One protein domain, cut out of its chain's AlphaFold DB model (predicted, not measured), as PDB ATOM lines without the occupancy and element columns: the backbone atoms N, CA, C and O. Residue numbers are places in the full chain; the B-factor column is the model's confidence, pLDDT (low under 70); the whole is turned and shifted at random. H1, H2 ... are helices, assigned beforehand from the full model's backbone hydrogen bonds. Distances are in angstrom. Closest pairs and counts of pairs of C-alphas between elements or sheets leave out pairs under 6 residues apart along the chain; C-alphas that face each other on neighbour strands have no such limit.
ATOM      1  N   LYS A 206     264.316 121.606 270.173       57.44
ATOM      2  CA  LYS A 206     264.003 120.250 270.625       57.44
ATOM      3  C   LYS A 206     262.488 120.103 270.617       57.44
ATOM      4  O   LYS A 206     261.823 120.314 271.630       57.44
ATOM      5  N   ILE A 207     261.941 119.784 269.449       58.16
ATOM      6  CA  ILE A 207     260.512 119.554 269.265       58.16
ATOM      7  C   ILE A 207     260.142 118.293 270.048       58.16
ATOM      8  O   ILE A 207     260.641 117.197 269.791       58.16
ATOM      9  N   VAL A 208     259.262 118.453 271.034       61.88
ATOM     10  CA  VAL A 208     258.655 117.323 271.736       61.88
ATOM     11  C   VAL A 208     257.516 116.807 270.867       61.88
ATOM     12  O   VAL A 208     256.466 117.437 270.765       61.88
ATOM     13  N   PHE A 209     257.721 115.653 270.236       65.31
ATOM     14  CA  PHE A 209     256.663 114.971 269.501       65.31
ATOM     15  C   PHE A 209     255.744 114.238 270.481       65.31
ATOM     16  O   PHE A 209     256.179 113.371 271.239       65.31
ATOM     17  N   HIS A 210     254.458 114.586 270.468       70.88
ATOM     18  CA  HIS A 210     253.440 113.855 271.219       70.88
ATOM     19  C   HIS A 210     252.910 112.681 270.388       70.88
ATOM     20  O   HIS A 210     252.704 112.826 269.183       70.88
ATOM     21  N   ALA A 211     252.618 111.547 271.032       71.81
ATOM     22  CA  ALA A 211     251.981 110.406 270.370       71.81
ATOM     23  C   ALA A 211     250.647 110.824 269.712       71.81
ATOM     24  O   ALA A 211     249.925 111.619 270.318       71.81
ATOM     25  N   PRO A 212     250.295 110.339 268.505       74.19
ATOM     26  CA  PRO A 212     249.080 110.754 267.802       74.19
ATOM     27  C   PRO A 212     247.813 110.583 268.644       74.19
ATOM     28  O   PRO A 212     247.699 109.635 269.421       74.19
ATOM     29  N   ARG A 213     246.850 111.496 268.464       76.69
ATOM     30  CA  ARG A 213     245.539 111.402 269.116       76.69
ATOM     31  C   ARG A 213     244.640 110.440 268.336       76.69
ATOM     32  O   ARG A 213     244.491 110.583 267.128       76.69
ATOM     33  N   GLY A 214     243.986 109.514 269.029       67.88
ATOM     34  CA  GLY A 214     242.933 108.659 268.480       67.88
ATOM     35  C   GLY A 214     241.593 109.379 268.288       67.88
ATOM     36  O   GLY A 214     240.728 108.872 267.576       67.88
ATOM     37  N   LYS A 215     241.404 110.558 268.904       67.69
ATOM     38  CA  LYS A 215     240.201 111.401 268.788       67.69
ATOM     39  C   LYS A 215     240.581 112.880 268.656       67.69
ATOM     40  O   LYS A 215     241.497 113.350 269.330       67.69
ATOM     41  N   ASN A 216     239.855 113.628 267.823       66.06
ATOM     42  CA  ASN A 216     240.022 115.080 267.736       66.06
ATOM     43  C   ASN A 216     239.506 115.735 269.024       66.06
ATOM     44  O   ASN A 216     238.389 115.468 269.460       66.06
ATOM     45  N   MET A 217     240.341 116.571 269.638       64.44
ATOM     46  CA  MET A 217     240.037 117.292 270.874       64.44
ATOM     47  C   MET A 217     240.411 118.761 270.688       64.44
ATOM     48  O   MET A 217     241.582 119.056 270.444       64.44
ATOM     49  N   ASP A 218     239.460 119.670 270.913       67.88
ATOM     50  CA  ASP A 218     239.647 121.133 270.826       67.88
ATOM     51  C   ASP A 218     240.392 121.723 272.041       67.88
ATOM     52  O   ASP A 218     240.268 122.901 272.369       67.88
ATOM     53  N   ARG A 219     241.148 120.898 272.776       69.12
ATOM     54  CA  ARG A 219     241.881 121.315 273.977       69.12
ATOM     55  C   ARG A 219     243.395 121.197 273.778       69.12
ATOM     56  O   ARG A 219     243.866 120.222 273.167       69.12
ATOM     57  N   PRO A 220     244.175 122.152 274.321       70.69
ATOM     58  CA  PRO A 220     245.630 122.073 274.315       70.69
ATOM     59  C   PRO A 220     246.102 120.853 275.112       70.69
ATOM     60  O   PRO A 220     245.459 120.427 276.071       70.69
ATOM     61  N   THR A 221     247.228 120.274 274.696       75.06
ATOM     62  CA  THR A 221     247.786 119.082 275.342       75.06
ATOM     63  C   THR A 221     248.335 119.403 276.734       75.06
ATOM     64  O   THR A 221     249.062 120.383 276.924       75.06
ATOM     65  N   LYS A 222     247.969 118.574 277.707       75.19
ATOM     66  CA  LYS A 222     248.540 118.485 279.052       75.19
ATOM     67  C   LYS A 222     249.825 117.658 279.072       75.19
ATOM     68  O   LYS A 222     250.649 117.881 279.949       75.19
ATOM     69  N   CYS A 223     250.050 116.809 278.064       72.06
ATOM     70  CA  CYS A 223     251.211 115.920 277.912       72.06
ATOM     71  C   CYS A 223     252.546 116.646 277.618       72.06
ATOM     72  O   CYS A 223     253.362 116.164 276.831       72.06
ATOM     73  N   LYS A 224     252.778 117.823 278.204       75.50
ATOM     74  CA  LYS A 224     253.980 118.642 278.015       75.50
ATOM     75  C   LYS A 224     255.155 118.083 278.820       75.50
ATOM     76  O   LYS A 224     254.985 117.371 279.808       75.50
ATOM     77  N   ASN A 225     256.372 118.458 278.436       79.38
ATOM     78  CA  ASN A 225     257.553 118.163 279.241       79.38
ATOM     79  C   ASN A 225     257.536 119.035 280.515       79.38
ATOM     80  O   ASN A 225     257.897 120.211 280.480       79.38
ATOM     81  N   HIS A 226     257.088 118.461 281.637       80.06
ATOM     82  CA  HIS A 226     256.946 119.176 282.910       80.06
ATOM     83  C   HIS A 226     258.270 119.744 283.433       80.06
ATOM     84  O   HIS A 226     258.273 120.844 283.980       80.06
ATOM     85  N   LEU A 227     259.386 119.035 283.238       82.69
ATOM     86  CA  LEU A 227     260.706 119.522 283.638       82.69
ATOM     87  C   LEU A 227     261.097 120.753 282.816       82.69
ATOM     88  O   LEU A 227     261.531 121.755 283.376       82.69
ATOM     89  N   PHE A 228     260.886 120.700 281.500       81.75
ATOM     90  CA  PHE A 228     261.140 121.831 280.611       81.75
ATOM     91  C   PHE A 228     260.286 123.046 280.984       81.75
ATOM     92  O   PHE A 228     260.821 124.139 281.150       81.75
ATOM     93  N   MET A 229     258.978 122.853 281.190       82.56
ATOM     94  CA  MET A 229     258.073 123.926 281.618       82.56
ATOM     95  C   MET A 229     258.491 124.516 282.969       82.56
ATOM     96  O   MET A 229     258.481 125.731 283.144       82.56
ATOM     97  N   HIS A 230     258.907 123.673 283.917       83.12
ATOM     98  CA  HIS A 230     259.383 124.121 285.223       83.12
ATOM     99  C   HIS A 230     260.670 124.956 285.113       83.12
ATOM    100  O   HIS A 230     260.751 126.035 285.703       83.12
ATOM    101  N   CYS A 231     261.641 124.510 284.305       82.69
ATOM    102  CA  CYS A 231     262.852 125.274 283.991       82.69
ATOM    103  C   CYS A 231     262.525 126.629 283.347       82.69
ATOM    104  O   CYS A 231     263.085 127.653 283.742       82.69
ATOM    105  N   ALA A 232     261.641 126.632 282.345       81.44
ATOM    106  CA  ALA A 232     261.261 127.828 281.601       81.44
ATOM    107  C   ALA A 232     260.590 128.863 282.516       81.44
ATOM    108  O   ALA A 232     261.005 130.020 282.529       81.44
ATOM    109  N   ASN A 233     259.647 128.425 283.356       82.94
ATOM    110  CA  ASN A 233     258.963 129.290 284.317       82.94
ATOM    111  C   ASN A 233     259.937 129.886 285.346       82.94
ATOM    112  O   ASN A 233     259.906 131.084 285.619       82.94
ATOM    113  N   LYS A 234     260.872 129.084 285.876       85.25
ATOM    114  CA  LYS A 234     261.903 129.592 286.795       85.25
ATOM    115  C   LYS A 234     262.796 130.634 286.126       85.25
ATOM    116  O   LYS A 234     263.113 131.655 286.734       85.25
ATOM    117  N   ARG A 235     263.169 130.412 284.864       82.25
ATOM    118  CA  ARG A 235     263.955 131.375 284.086       82.25
ATOM    119  C   ARG A 235     263.193 132.687 283.877       82.25
ATOM    120  O   ARG A 235     263.793 133.741 284.067       82.25
ATOM    121  N   SER A 236     261.898 132.640 283.546       78.44
ATOM    122  CA  SER A 236     261.070 133.850 283.403       78.44
ATOM    123  C   SER A 236     260.862 134.595 284.724       78.44
ATOM    124  O   SER A 236     260.793 135.817 284.729       78.44
ATOM    125  N   GLU A 237     260.845 133.882 285.852       85.25
ATOM    126  CA  GLU A 237     260.816 134.462 287.206       85.25
ATOM    127  C   GLU A 237     262.163 135.097 287.622       85.25
ATOM    128  O   GLU A 237     262.301 135.592 288.739       85.25
ATOM    129  N   GLY A 238     263.183 135.082 286.752       80.94
ATOM    130  CA  GLY A 238     264.499 135.663 287.029       80.94
ATOM    131  C   GLY A 238     265.406 134.783 287.895       80.94
ATOM    132  O   GLY A 238     266.423 135.257 288.406       80.94
ATOM    133  N   TYR A 239     265.075 133.500 288.061       83.12
ATOM    134  CA  TYR A 239     265.890 132.561 288.822       83.12
ATOM    135  C   TYR A 239     267.259 132.345 288.155       83.12
ATOM    136  O   TYR A 239     267.346 131.901 287.010       83.12
ATOM    137  N   ARG A 240     268.345 132.629 288.889       80.38
ATOM    138  CA  ARG A 240     269.740 132.448 288.428       80.38
ATOM    139  C   ARG A 240     270.541 131.419 289.230       80.38
ATOM    140  O   ARG A 240     271.758 131.331 289.080       80.38
ATOM    141  N   GLY A 241     269.880 130.656 290.100       79.19
ATOM    142  CA  GLY A 241     270.536 129.584 290.844       79.19
ATOM    143  C   GLY A 241     270.908 128.407 289.938       79.19
ATOM    144  O   GLY A 241     270.295 128.186 288.896       79.19
ATOM    145  N   ARG A 242     271.930 127.641 290.337       78.06
ATOM    146  CA  ARG A 242     272.386 126.448 289.596       78.06
ATOM    147  C   ARG A 242     271.568 125.189 289.900       78.06
ATOM    148  O   ARG A 242     271.665 124.224 289.151       78.06
ATOM    149  N   THR A 243     270.796 125.177 290.986       83.12
ATOM    150  CA  THR A 243     270.101 123.987 291.493       83.12
ATOM    151  C   THR A 243     268.653 124.304 291.829       83.12
ATOM    152  O   THR A 243     268.379 125.128 292.692       83.12
ATOM    153  N   MET A 244     267.710 123.615 291.195       83.06
ATOM    154  CA  MET A 244     266.283 123.769 291.480       83.06
ATOM    155  C   MET A 244     265.692 122.459 291.994       83.06
ATOM    156  O   MET A 244     266.097 121.377 291.568       83.06
ATOM    157  N   ASN A 245     264.708 122.566 292.883       86.12
ATOM    158  CA  ASN A 245     263.945 121.414 293.339       86.12
ATOM    159  C   ASN A 245     262.814 121.155 292.346       86.12
ATOM    160  O   ASN A 245     261.901 121.969 292.223       86.12
ATOM    161  N   PHE A 246     262.873 120.016 291.665       86.06
ATOM    162  CA  PHE A 246     261.804 119.539 290.798       86.06
ATOM    163  C   PHE A 246     261.189 118.286 291.413       86.06
ATOM    164  O   PHE A 246     261.891 117.311 291.680       86.06
ATOM    165  N   VAL A 247     259.877 118.312 291.640       85.88
ATOM    166  CA  VAL A 247     259.135 117.135 292.098       85.88
ATOM    167  C   VAL A 247     258.696 116.362 290.867       85.88
ATOM    168  O   VAL A 247     257.908 116.857 290.060       85.88
ATOM    169  N   PHE A 248     259.228 115.153 290.713       81.25
ATOM    170  CA  PHE A 248     258.821 114.269 289.634       81.25
ATOM    171  C   PHE A 248     257.382 113.813 289.869       81.25
ATOM    172  O   PHE A 248     257.048 113.303 290.940       81.25
ATOM    173  N   ARG A 249     256.532 113.998 288.861       77.56
ATOM    174  CA  ARG A 249     255.180 113.453 288.883       77.56
ATOM    175  C   ARG A 249     255.249 111.945 288.622       77.56
ATOM    176  O   ARG A 249     255.943 111.567 287.681       77.56
ATOM    177  N   PRO A 250     254.552 111.097 289.396       82.06
ATOM    178  CA  PRO A 250     254.501 109.664 289.133       82.06
ATOM    179  C   PRO A 250     254.197 109.357 287.662       82.06
ATOM    180  O   PRO A 250     253.332 109.979 287.047       82.06
ATOM    181  N   THR A 251     254.916 108.385 287.096       75.50
ATOM    182  CA  THR A 251     254.799 108.019 285.675       75.50
ATOM    183  C   THR A 251     253.384 107.568 285.305       75.50
ATOM    184  O   THR A 251     252.961 107.799 284.177       75.50
ATOM    185  N   LEU A 252     252.651 106.972 286.252       80.50
ATOM    186  CA  LEU A 252     251.265 106.541 286.059       80.50
ATOM    187  C   LEU A 252     250.330 107.737 285.848       80.50
ATOM    188  O   LEU A 252     249.657 107.784 284.831       80.50
ATOM    189  N   ASP A 253     250.392 108.764 286.697       78.69
ATOM    190  CA  ASP A 253     249.570 109.973 286.531       78.69
ATOM    191  C   ASP A 253     249.847 110.693 285.198       78.69
ATOM    192  O   ASP A 253     248.965 111.326 284.619       78.69
ATOM    193  N   TRP A 254     251.097 110.645 284.724       77.25
ATOM    194  CA  TRP A 254     251.473 111.192 283.419       77.25
ATOM    195  C   TRP A 254     250.912 110.358 282.263       77.25
ATOM    196  O   TRP A 254     250.472 110.915 281.256       77.25
ATOM    197  N   TYR A 255     250.902 109.034 282.410       79.06
ATOM    198  CA  TYR A 255     250.292 108.128 281.444       79.06
ATOM    199  C   TYR A 255     248.765 108.286 281.401       79.06
ATOM    200  O   TYR A 255     248.188 108.335 280.317       79.06
ATOM    201  N   ASP A 256     248.114 108.483 282.546       81.19
ATOM    202  CA  ASP A 256     246.666 108.696 282.631       81.19
ATOM    203  C   ASP A 256     246.224 109.926 281.831       81.19
ATOM    204  O   ASP A 256     245.215 109.895 281.127       81.19
ATOM    205  N   GLU A 257     247.005 111.007 281.861       81.56
ATOM    206  CA  GLU A 257     246.738 112.192 281.038       81.56
ATOM    207  C   GLU A 257     246.884 111.924 279.540       81.56
ATOM    208  O   GLU A 257     246.114 112.468 278.744       81.56
ATOM    209  N   GLN A 258     247.829 111.066 279.144       81.25
ATOM    210  CA  GLN A 258     247.956 110.634 277.753       81.25
ATOM    211  C   GLN A 258     246.725 109.848 277.318       81.25
ATOM    212  O   GLN A 258     246.158 110.159 276.272       81.25
ATOM    213  N   VAL A 259     246.268 108.895 278.130       81.31
ATOM    214  CA  VAL A 259     245.050 108.116 277.861       81.31
ATOM    215  C   VAL A 259     243.823 109.032 277.781       81.31
ATOM    216  O   VAL A 259     243.048 108.952 276.830       81.31
ATOM    217  N   GLN A 260     243.666 109.986 278.706       80.69
ATOM    218  CA  GLN A 260     242.560 110.956 278.679       80.69
ATOM    219  C   GLN A 260     242.562 111.849 277.426       80.69
ATOM    220  O   GLN A 260     241.504 112.288 276.969       80.69
ATOM    221  N   GLU A 261     243.736 112.128 276.858       80.19
ATOM    222  CA  GLU A 261     243.882 112.833 275.581       80.19
ATOM    223  C   GLU A 261     243.728 111.929 274.346       80.19
ATOM    224  O   GLU A 261     243.846 112.418 273.217       80.19
ATOM    225  N   GLY A 262     243.467 110.632 274.534       77.31
ATOM    226  CA  GLY A 262     243.412 109.639 273.465       77.31
ATOM    227  C   GLY A 262     244.778 109.391 272.831       77.31
ATOM    228  O   GLY A 262     244.870 109.279 271.611       77.31
ATOM    229  N   ARG A 263     245.846 109.416 273.630       79.19
ATOM    230  CA  ARG A 263     247.234 109.139 273.228       79.19
ATOM    231  C   ARG A 263     247.778 107.848 273.862       79.19
ATOM    232  O   ARG A 263     248.955 107.541 273.678       79.19
ATOM    233  N   GLY A 264     246.943 107.095 274.577       77.25
ATOM    234  CA  GLY A 264     247.222 105.782 275.164       77.25
ATOM    235  C   GLY A 264     247.200 104.644 274.141       77.25
ATOM    236  O   GLY A 264     246.508 103.649 274.330       77.25
ATOM    237  N   PHE A 265     247.956 104.786 273.047       72.88
ATOM    238  CA  PHE A 265     248.074 103.801 271.958       72.88
ATOM    239  C   PHE A 265     246.805 103.529 271.136       72.88
ATOM    240  O   PHE A 265     246.797 102.608 270.327       72.88
ATOM    241  N   GLU A 266     245.763 104.355 271.217       69.44
ATOM    242  CA  GLU A 266     244.528 104.175 270.432       69.44
ATOM    243  C   GLU A 266     244.754 104.354 268.918       69.44
ATOM    244  O   GLU A 266     243.931 103.943 268.096       69.44
ATOM    245  N   HIS A 267     245.884 104.955 268.533       67.94
ATOM    246  CA  HIS A 267     246.358 105.018 267.150       67.94
ATOM    247  C   HIS A 267     246.892 103.667 266.638       67.94
ATOM    248  O   HIS A 267     246.966 103.459 265.425       67.94
ATOM    249  N   ILE A 268     247.238 102.736 267.532       71.50
ATOM    250  CA  ILE A 268     247.655 101.375 267.199       71.50
ATOM    251  C   ILE A 268     246.407 100.495 267.161       71.50
ATOM    252  O   ILE A 268     245.812 100.162 268.181       71.50
ATOM    253  N   ARG A 269     246.009 100.082 265.957       68.94
ATOM    254  CA  ARG A 269     244.935  99.102 265.773       68.94
ATOM    255  C   ARG A 269     245.537  97.718 265.603       68.94
ATOM    256  O   ARG A 269     246.159  97.439 264.582       68.94
ATOM    257  N   VAL A 270     245.312  96.843 266.576       78.56
ATOM    258  CA  VAL A 270     245.635  95.420 266.447       78.56
ATOM    259  C   VAL A 270     244.442  94.728 265.803       78.56
ATOM    260  O   VAL A 270     243.347  94.723 266.357       78.56
ATOM    261  N   MET A 271     244.634  94.170 264.610       78.31
ATOM    262  CA  MET A 271     243.593  93.418 263.915       78.31
ATOM    263  C   MET A 271     244.181  92.198 263.195       78.31
ATOM    264  O   MET A 271     245.335  92.252 262.765       78.31
ATOM    265  N   PRO A 272     243.418  91.098 263.043       81.81
ATOM    266  CA  PRO A 272     243.864  89.940 262.276       81.81
ATOM    267  C   PRO A 272     244.185  90.318 260.827       81.81
ATOM    268  O   PRO A 272     243.462  91.112 260.221       81.81
ATOM    269  N   TRP A 273     245.213  89.689 260.249       79.50
ATOM    270  CA  TRP A 273     245.628  89.920 258.859       79.50
ATOM    271  C   TRP A 273     244.466  89.920 257.851       79.50
ATOM    272  O   TRP A 273     244.375  90.880 257.091       79.50
ATOM    273  N   PRO A 274     243.522  88.953 257.864       78.00
ATOM    274  CA  PRO A 274     242.394  88.973 256.931       78.00
ATOM    275  C   PRO A 274     241.549  90.249 257.033       78.00
ATOM    276  O   PRO A 274     241.202  90.845 256.019       78.00
ATOM    277  N   ALA A 275     241.277  90.717 258.254       78.38
ATOM    278  CA  ALA A 275     240.493  91.925 258.489       78.38
ATOM    279  C   ALA A 275     241.244  93.194 258.051       78.38
ATOM    280  O   ALA A 275     240.618  94.144 257.584       78.38
ATOM    281  N   PHE A 276     242.575  93.217 258.190       81.69
ATOM    282  CA  PHE A 276     243.415  94.303 257.683       81.69
ATOM    283  C   PHE A 276     243.326  94.398 256.154       81.69
ATOM    284  O   PHE A 276     243.000  95.461 255.628       81.69
ATOM    285  N   PHE A 277     243.534  93.279 255.452       83.00
ATOM    286  CA  PHE A 277     243.467  93.220 253.989       83.00
ATOM    287  C   PHE A 277     242.085  93.625 253.461       83.00
ATOM    288  O   PHE A 277     241.998  94.461 252.563       83.00
ATOM    289  N   SER A 278     241.001  93.137 254.080       79.06
ATOM    290  CA  SER A 278     239.633  93.533 253.712       79.06
ATOM    291  C   SER A 278     239.352  95.017 253.941       79.06
ATOM    292  O   SER A 278     238.713  95.657 253.114       79.06
ATOM    293  N   LYS A 279     239.817  95.584 255.059       81.31
ATOM    294  CA  LYS A 279     239.567  96.991 255.407       81.31
ATOM    295  C   LYS A 279     240.329  97.971 254.518       81.31
ATOM    296  O   LYS A 279     239.845  99.074 254.280       81.31
ATOM    297  N   HIS A 280     241.522  97.588 254.078       80.50
ATOM    298  CA  HIS A 280     242.394  98.429 253.263       80.50
ATOM    299  C   HIS A 280     242.323  98.102 251.764       80.50
ATOM    300  O   HIS A 280     243.073  98.693 250.994       80.50
ATOM    301  N   SER A 281     241.425  97.197 251.353       78.12
ATOM    302  CA  SER A 281     241.284  96.727 249.966       78.12
ATOM    303  C   SER A 281     242.614  96.279 249.351       78.12
ATOM    304  O   SER A 281     242.876  96.511 248.174       78.12
ATOM    305  N   ILE A 282     243.479  95.671 250.165       78.62
ATOM    306  CA  ILE A 282     244.769  95.147 249.722       78.62
ATOM    307  C   ILE A 282     244.538  93.692 249.320       78.62
ATOM    308  O   ILE A 282     244.058  92.894 250.129       78.62
ATOM    309  N   GLU A 283     244.876  93.347 248.080       73.44
ATOM    310  CA  GLU A 283     244.814  91.968 247.599       73.44
ATOM    311  C   GLU A 283     245.714  91.082 248.464       73.44
ATOM    312  O   GLU A 283     246.896  91.371 248.668       73.44
ATOM    313  N   VAL A 284     245.136  90.016 249.021       64.69
ATOM    314  CA  VAL A 284     245.891  89.033 249.796       64.69
ATOM    315  C   VAL A 284     246.812  88.314 248.811       64.69
ATOM    316  O   VAL A 284     246.292  87.669 247.901       64.69
ATOM    317  N   PRO A 285     248.148  88.378 248.966       61.00
ATOM    318  CA  PRO A 285     249.029  87.565 248.148       61.00
ATOM    319  C   PRO A 285     248.671  86.106 248.411       61.00
ATOM    320  O   PRO A 285     248.727  85.656 249.563       61.00
ATOM    321  N   GLU A 286     248.258  85.378 247.372       59.34
ATOM    322  CA  GLU A 286     248.069  83.937 247.474       59.34
ATOM    323  C   GLU A 286     249.354  83.347 248.055       59.34
ATOM    324  O   GLU A 286     250.453  83.569 247.541       59.34
TER     325      GLU A 286
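What this domain is: This is residues 206 to 286 of the 301 residues of an uncharacterized protein of Fusarium oxysporum (UniProt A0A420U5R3). With little regular structure, this is a strung-out rod of loops, with H1 towards one end, H2 near the middle and H3 towards the other end. Residues 206 to 225 make a loop near the middle, the link after H1 folds back to H2, and the next runs out to H3. The 81 printed residues are all helix by class, with 29 in three named helices; the whole is extended, radius of gyration of the C-alphas 19.9 A, spans 67 by 26 by 24 A.

How they stand to each other: Look for H1 at residues 226 to 236, H2 at 251 to 260 and H3 at 273 to 280; each is apart from the others. In these three helices every O i to N i+4 pair is within hydrogen-bond range.

Where its parts are: Find C-alpha 226 at (256.946, 119.176, 282.910); H1 runs 15.3 A. H2 runs 14.4 A; H3 runs 10.7 A to C-alpha 280 at (242.394, 98.429, 253.263).

The domain as a whole: The C-alphas farthest apart, Gly 238 and Glu 286, are 67.2 A apart. The printed part has no cut; both links are long. Sixteen residues have pLDDT under 70, among them 214 to 219.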